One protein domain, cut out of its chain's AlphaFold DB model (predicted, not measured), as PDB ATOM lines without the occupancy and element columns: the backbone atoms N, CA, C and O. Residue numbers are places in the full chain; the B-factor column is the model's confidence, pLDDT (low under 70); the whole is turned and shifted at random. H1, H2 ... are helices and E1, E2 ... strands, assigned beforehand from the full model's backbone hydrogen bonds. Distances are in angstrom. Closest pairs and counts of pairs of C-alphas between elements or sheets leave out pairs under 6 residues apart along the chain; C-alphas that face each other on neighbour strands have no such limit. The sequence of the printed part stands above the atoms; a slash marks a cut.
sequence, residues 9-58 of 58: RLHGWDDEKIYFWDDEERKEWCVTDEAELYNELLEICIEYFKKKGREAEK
ATOM      1  N   ARG A   9     216.205 250.525 154.282       88.62
ATOM      2  CA  ARG A   9     215.150 249.529 154.066       88.62
ATOM      3  C   ARG A   9     215.736 248.135 154.139       88.62
ATOM      4  O   ARG A   9     216.836 247.910 153.640       88.62
ATOM      5  N   LEU A  10     214.978 247.205 154.711       89.25
ATOM      6  CA  LEU A  10     215.316 245.791 154.635       89.25
ATOM      7  C   LEU A  10     215.403 245.406 153.155       89.25
ATOM      8  O   LEU A  10     214.436 245.563 152.407       89.25
ATOM      9  N   HIS A  11     216.591 244.985 152.741       89.38
ATOM     10  CA  HIS A  11     216.902 244.651 151.360       89.38
ATOM     11  C   HIS A  11     216.772 243.150 151.114       89.38
ATOM     12  O   HIS A  11     216.189 242.741 150.113       89.38
ATOM     13  N   GLY A  12     217.252 242.345 152.061       89.56
ATOM     14  CA  GLY A  12     217.199 240.894 151.996       89.56
ATOM     15  C   GLY A  12     217.595 240.252 153.319       89.56
ATOM     16  O   GLY A  12     218.090 240.917 154.231       89.56
ATOM     17  N   TRP A  13     217.358 238.953 153.414       91.56
ATOM     18  CA  TRP A  13     217.849 238.102 154.488       91.56
ATOM     19  C   TRP A  13     218.119 236.702 153.924       91.56
ATOM     20  O   TRP A  13     217.416 236.265 153.010       91.56
ATOM     21  N   ASP A  14     219.132 236.021 154.449       90.88
ATOM     22  CA  ASP A  14     219.438 234.615 154.167       90.88
ATOM     23  C   ASP A  14     219.496 233.810 155.481       90.88
ATOM     24  O   ASP A  14     219.057 234.311 156.520       90.88
ATOM     25  N   ASP A  15     219.956 232.553 155.434       82.81
ATOM     26  CA  ASP A  15     219.911 231.619 156.571       82.81
ATOM     27  C   ASP A  15     220.593 232.162 157.841       82.81
ATOM     28  O   ASP A  15     220.225 231.756 158.945       82.81
ATOM     29  N   GLU A  16     221.534 233.106 157.716       83.69
ATOM     30  CA  GLU A  16     222.232 233.693 158.866       83.69
ATOM     31  C   GLU A  16     222.419 235.211 158.788       83.69
ATOM     32  O   GLU A  16     222.839 235.804 159.782       83.69
ATOM     33  N   LYS A  17     222.119 235.852 157.651       90.06
ATOM     34  CA  LYS A  17     222.442 237.262 157.405       90.06
ATOM     35  C   LYS A  17     221.224 238.134 157.151       90.06
ATOM     36  O   LYS A  17     220.233 237.713 156.558       90.06
ATOM     37  N   ILE A  18     221.315 239.391 157.586       91.25
ATOM     38  CA  ILE A  18     220.271 240.410 157.410       91.25
ATOM     39  C   ILE A  18     220.888 241.642 156.757       91.25
ATOM     40  O   ILE A  18     221.858 242.195 157.275       91.25
ATOM     41  N   TYR A  19     220.294 242.104 155.658       92.62
ATOM     42  CA  TYR A  19     220.837 243.181 154.836       92.62
ATOM     43  C   TYR A  19     219.887 244.372 154.764       92.62
ATOM     44  O   TYR A  19     218.696 244.226 154.475       92.62
ATOM     45  N   PHE A  20     220.427 245.571 154.955       92.44
ATOM     46  CA  PHE A  20     219.726 246.832 154.747       92.44
ATOM     47  C   PHE A  20     220.364 247.605 153.601       92.44
ATOM     48  O   PHE A  20     221.582 247.718 153.505       92.44
ATOM     49  N   TRP A  21     219.529 248.167 152.737       92.69
ATOM     50  CA  TRP A  21     219.971 249.081 151.695       92.69
ATOM     51  C   TRP A  21     219.849 250.516 152.194       92.69
ATOM     52  O   TRP A  21     218.758 250.922 152.606       92.69
ATOM     53  N   ASP A  22     220.947 251.264 152.136       90.81
ATOM     54  CA  ASP A  22     220.985 252.704 152.371       90.81
ATOM     55  C   ASP A  22     220.876 253.445 151.033       90.81
ATOM     56  O   ASP A  22     221.776 253.394 150.187       90.81
ATOM     57  N   ASP A  23     219.746 254.122 150.821       88.31
ATOM     58  CA  ASP A  23     219.481 254.853 149.580       88.31
ATOM     59  C   ASP A  23     220.380 256.093 149.398       88.31
ATOM     60  O   ASP A  23     220.583 256.521 148.257       88.31
ATOM     61  N   GLU A  24     220.928 256.674 150.474       90.19
ATOM     62  CA  GLU A  24     221.801 257.857 150.391       90.19
ATOM     63  C   GLU A  24     223.197 257.480 149.941       90.19
ATOM     64  O   GLU A  24     223.742 258.065 149.002       90.19
ATOM     65  N   GLU A  25     223.757 256.479 150.608       91.56
ATOM     66  CA  GLU A  25     225.097 255.993 150.310       91.56
ATOM     67  C   GLU A  25     225.111 255.063 149.096       91.56
ATOM     68  O   GLU A  25     226.180 254.752 148.568       91.56
ATOM     69  N   ARG A  26     223.925 254.642 148.627       91.94
ATOM     70  CA  ARG A  26     223.739 253.625 147.583       91.94
ATOM     71  C   ARG A  26     224.552 252.373 147.897       91.94
ATOM     72  O   ARG A  26     225.284 251.861 147.046       91.94
ATOM     73  N   LYS A  27     224.435 251.921 149.144       92.56
ATOM     74  CA  LYS A  27     225.259 250.864 149.721       92.56
ATOM     75  C   LYS A  27     224.400 249.865 150.489       92.56
ATOM     76  O   LYS A  27     223.410 250.227 151.120       92.56
ATOM     77  N   GLU A  28     224.815 248.605 150.441       92.38
ATOM     78  CA  GLU A  28     224.281 247.539 151.282       92.38
ATOM     79  C   GLU A  28     225.067 247.430 152.596       92.38
ATOM     80  O   GLU A  28     226.300 247.492 152.615       92.38
ATOM     81  N   TRP A  29     224.333 247.239 153.687       91.50
ATOM     82  CA  TRP A  29     224.845 247.000 155.028       91.50
ATOM     83  C   TRP A  29     224.383 245.633 155.521       91.50
ATOM     84  O   TRP A  29     223.183 245.364 155.563       91.50
ATOM     85  N   CYS A  30     225.328 244.790 155.923       92.88
ATOM     86  CA  CYS A  30     225.065 243.492 156.531       92.88
ATOM     87  C   CYS A  30     225.043 243.656 158.056       92.88
ATOM     88  O   CYS A  30     226.080 243.853 158.682       92.88
ATOM     89  N   VAL A  31     223.861 243.585 158.667       88.50
ATOM     90  CA  VAL A  31     223.675 243.757 160.121       88.50
ATOM     91  C   VAL A  31     224.450 242.709 160.912       88.50
ATOM     92  O   VAL A  31     224.951 242.987 161.992       88.50
ATOM     93  N   THR A  32     224.568 241.503 160.368       88.12
ATOM     94  CA  THR A  32     225.249 240.376 161.017       88.12
ATOM     95  C   THR A  32     226.766 240.494 161.001       88.12
ATOM     96  O   THR A  32     227.426 239.786 161.756       88.12
ATOM     97  N   ASP A  33     227.321 241.403 160.195       91.06
ATOM     98  CA  ASP A  33     228.747 241.737 160.256       91.06
ATOM     99  C   ASP A  33     229.043 242.714 161.420       91.06
ATOM    100  O   ASP A  33     230.187 242.822 161.860       91.06
ATOM    101  N   GLU A  34     228.015 243.372 161.975       91.81
ATOM    102  CA  GLU A  34     228.106 244.327 163.086       91.81
ATOM    103  C   GLU A  34     227.629 243.680 164.397       91.81
ATOM    104  O   GLU A  34     226.444 243.684 164.736       91.81
ATOM    105  N   ALA A  35     228.563 243.109 165.164       90.25
ATOM    106  CA  ALA A  35     228.250 242.266 166.324       90.25
ATOM    107  C   ALA A  35     227.378 242.945 167.400       90.25
ATOM    108  O   ALA A  35     226.509 242.295 167.981       90.25
ATOM    109  N   GLU A  36     227.595 244.234 167.682       91.62
ATOM    110  CA  GLU A  36     226.799 244.986 168.666       91.62
ATOM    111  C   GLU A  36     225.337 245.108 168.214       91.62
ATOM    112  O   GLU A  36     224.426 244.703 168.936       91.62
ATOM    113  N   LEU A  37     225.125 245.537 166.967       88.88
ATOM    114  CA  LEU A  37     223.795 245.681 166.379       88.88
ATOM    115  C   LEU A  37     223.068 244.336 166.256       88.88
ATOM    116  O   LEU A  37     221.865 244.242 166.514       88.88
ATOM    117  N   TYR A  38     223.788 243.280 165.877       90.50
ATOM    118  CA  TYR A  38     223.225 241.936 165.803       90.50
ATOM    119  C   TYR A  38     222.737 241.435 167.170       90.50
ATOM    120  O   TYR A  38     221.642 240.875 167.268       90.50
ATOM    121  N   ASN A  39     223.507 241.678 168.235       91.00
ATOM    122  CA  ASN A  39     223.118 241.295 169.591       91.00
ATOM    123  C   ASN A  39     221.870 242.053 170.066       91.00
ATOM    124  O   ASN A  39     220.958 241.428 170.609       91.00
ATOM    125  N   GLU A  40     221.778 243.360 169.805       93.25
ATOM    126  CA  GLU A  40     220.568 244.136 170.114       93.25
ATOM    127  C   GLU A  40     219.329 243.569 169.399       93.25
ATOM    128  O   GLU A  40     218.258 243.416 169.997       93.25
ATOM    129  N   LEU A  41     219.471 243.197 168.123       90.06
ATOM    130  CA  LEU A  41     218.383 242.600 167.355       90.06
ATOM    131  C   LEU A  41     217.953 241.241 167.931       90.06
ATOM    132  O   LEU A  41     216.753 240.973 168.058       90.06
ATOM    133  N   LEU A  42     218.917 240.401 168.316       90.81
ATOM    134  CA  LEU A  42     218.656 239.121 168.972       90.81
ATOM    135  C   LEU A  42     217.863 239.299 170.271       90.81
ATOM    136  O   LEU A  42     216.893 238.572 170.491       90.81
ATOM    137  N   GLU A  43     218.225 240.267 171.113       94.88
ATOM    138  CA  GLU A  43     217.510 240.541 172.364       94.88
ATOM    139  C   GLU A  43     216.046 240.926 172.119       94.88
ATOM    140  O   GLU A  43     215.142 240.401 172.781       94.88
ATOM    141  N   ILE A  44     215.785 241.772 171.116       93.75
ATOM    142  CA  ILE A  44     214.424 242.149 170.712       93.75
ATOM    143  C   ILE A  44     213.621 240.908 170.296       93.75
ATOM    144  O   ILE A  44     212.477 240.726 170.733       93.75
ATOM    145  N   CYS A  45     214.212 240.033 169.477       91.75
ATOM    146  CA  CYS A  45     213.574 238.794 169.036       91.75
ATOM    147  C   CYS A  45     213.285 237.849 170.212       91.75
ATOM    148  O   CYS A  45     212.170 237.331 170.329       91.75
ATOM    149  N   ILE A  46     214.255 237.652 171.109       94.31
ATOM    150  CA  ILE A  46     214.108 236.817 172.307       94.31
ATOM    151  C   ILE A  46     212.938 237.314 173.162       94.31
ATOM    152  O   ILE A  46     212.079 236.523 173.562       94.31
ATOM    153  N   GLU A  47     212.859 238.620 173.420       95.44
ATOM    154  CA  GLU A  47     211.775 239.194 174.218       95.44
ATOM    155  C   GLU A  47     210.406 239.065 173.540       95.44
ATOM    156  O   GLU A  47     209.406 238.790 174.214       95.44
ATOM    157  N   TYR A  48     210.342 239.198 172.213       95.19
ATOM    158  CA  TYR A  48     209.116 238.954 171.455       95.19
ATOM    159  C   TYR A  48     208.621 237.511 171.626       95.19
ATOM    160  O   TYR A  48     207.459 237.289 171.980       95.19
ATOM    161  N   PHE A  49     209.495 236.519 171.445       91.38
ATOM    162  CA  PHE A  49     209.101 235.112 171.554       91.38
ATOM    163  C   PHE A  49     208.779 234.689 172.985       91.38
ATOM    164  O   PHE A  49     207.820 233.945 173.186       91.38
ATOM    165  N   LYS A  50     209.484 235.218 173.994       92.25
ATOM    166  CA  LYS A  50     209.098 235.035 175.403       92.25
ATOM    167  C   LYS A  50     207.680 235.543 175.669       92.25
ATOM    168  O   LYS A  50     206.928 234.902 176.398       92.25
ATOM    169  N   LYS A  51     207.297 236.698 175.110       90.06
ATOM    170  CA  LYS A  51     205.928 237.232 175.241       90.06
ATOM    171  C   LYS A  51     204.915 236.331 174.541       90.06
ATOM    172  O   LYS A  51     203.955 235.924 175.184       90.06
ATOM    173  N   LYS A  52     205.179 235.952 173.291       88.06
ATOM    174  CA  LYS A  52     204.290 235.089 172.504       88.06
ATOM    175  C   LYS A  52     204.088 233.707 173.138       88.06
ATOM    176  O   LYS A  52     202.968 233.213 173.164       88.06
ATOM    177  N   GLY A  53     205.144 233.101 173.685       82.50
ATOM    178  CA  GLY A  53     205.057 231.822 174.398       82.50
ATOM    179  C   GLY A  53     204.130 231.899 175.613       82.50
ATOM    180  O   GLY A  53     203.230 231.080 175.747       82.50
ATOM    181  N   ARG A  54     204.254 232.959 176.425       70.25
ATOM    182  CA  ARG A  54     203.376 233.200 177.587       70.25
ATOM    183  C   ARG A  54     201.915 233.478 177.223       70.25
ATOM    184  O   ARG A  54     201.044 233.324 178.072       70.25
ATOM    185  N   GLU A  55     201.645 233.954 176.010       69.50
ATOM    186  CA  GLU A  55     200.282 234.149 175.498       69.50
ATOM    187  C   GLU A  55     199.668 232.843 174.983       69.50
ATOM    188  O   GLU A  55     198.459 232.685 175.071       69.50
ATOM    189  N   ALA A  56     200.482 231.905 174.490       60.72
ATOM    190  CA  ALA A  56     200.025 230.595 174.021       60.72
ATOM    191  C   ALA A  56     199.729 229.597 175.161       60.72
ATOM    192  O   ALA A  56     199.033 228.610 174.939       60.72
ATOM    193  N   GLU A  57     200.259 229.839 176.364       59.81
ATOM    194  CA  GLU A  57     200.032 229.026 177.572       59.81
ATOM    195  C   GLU A  57     198.825 229.486 178.418       59.81
ATOM    196  O   GLU A  57     198.519 228.858 179.434       59.81
ATOM    197  N   LYS A  58     198.161 230.586 178.037       53.81
ATOM    198  CA  LYS A  58     196.947 231.112 178.687       53.81
ATOM    199  C   LYS A  58     195.683 230.644 177.979       53.81
ATOM    200  O   LYS A  58     194.693 230.410 178.705       53.81
TER     201      LYS A  58
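What this domain is: This is residues 9 to 58 of the 58 residues of an uncharacterized protein of Methanosarcinales archaeon (UniProt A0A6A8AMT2). A small three-stranded sheet, a meander of E1, E2 and E3 in which each strand is the antiparallel neighbour of the one before, has one long helix, H1, leading away from it as an arm; residues 42 to 58 stick out free. The printed part has 50 residues, with three named strands and then one named helix, of mixed class. It is only just loose, close to extended, with a radius of gyration of the C-alphas of 14.3 A, and spans 47 by 20 by 18 A.

Where its parts are: E1, residues 9 to 13, begins at C-alpha 9 (215.150, 249.529, 154.066). E2 is residues 18 to 22, 13.3 A long, and E3 residues 27 to 30. H1, residues 35 to 56, runs 31.5 A to C-alpha 56 (200.025, 230.595, 174.021).

How they stand to each other: Hairpin E1 and E2 has N 11 and O 19 within hydrogen-bond range, 2.8 A; hairpin E2 and E3 has N 20 and O 29, 2.8 A. H1 is not on the sheet, and is apart from E1 and E2. In H1 every O i to N i+4 pair is within hydrogen-bond range.

The domain as a whole: The C-alphas farthest apart, Glu 25 and Lys 58, are 47.1 A apart. The printed part has no cut, its three links are tight, and pLDDT is under 70 at residues 55 to 58.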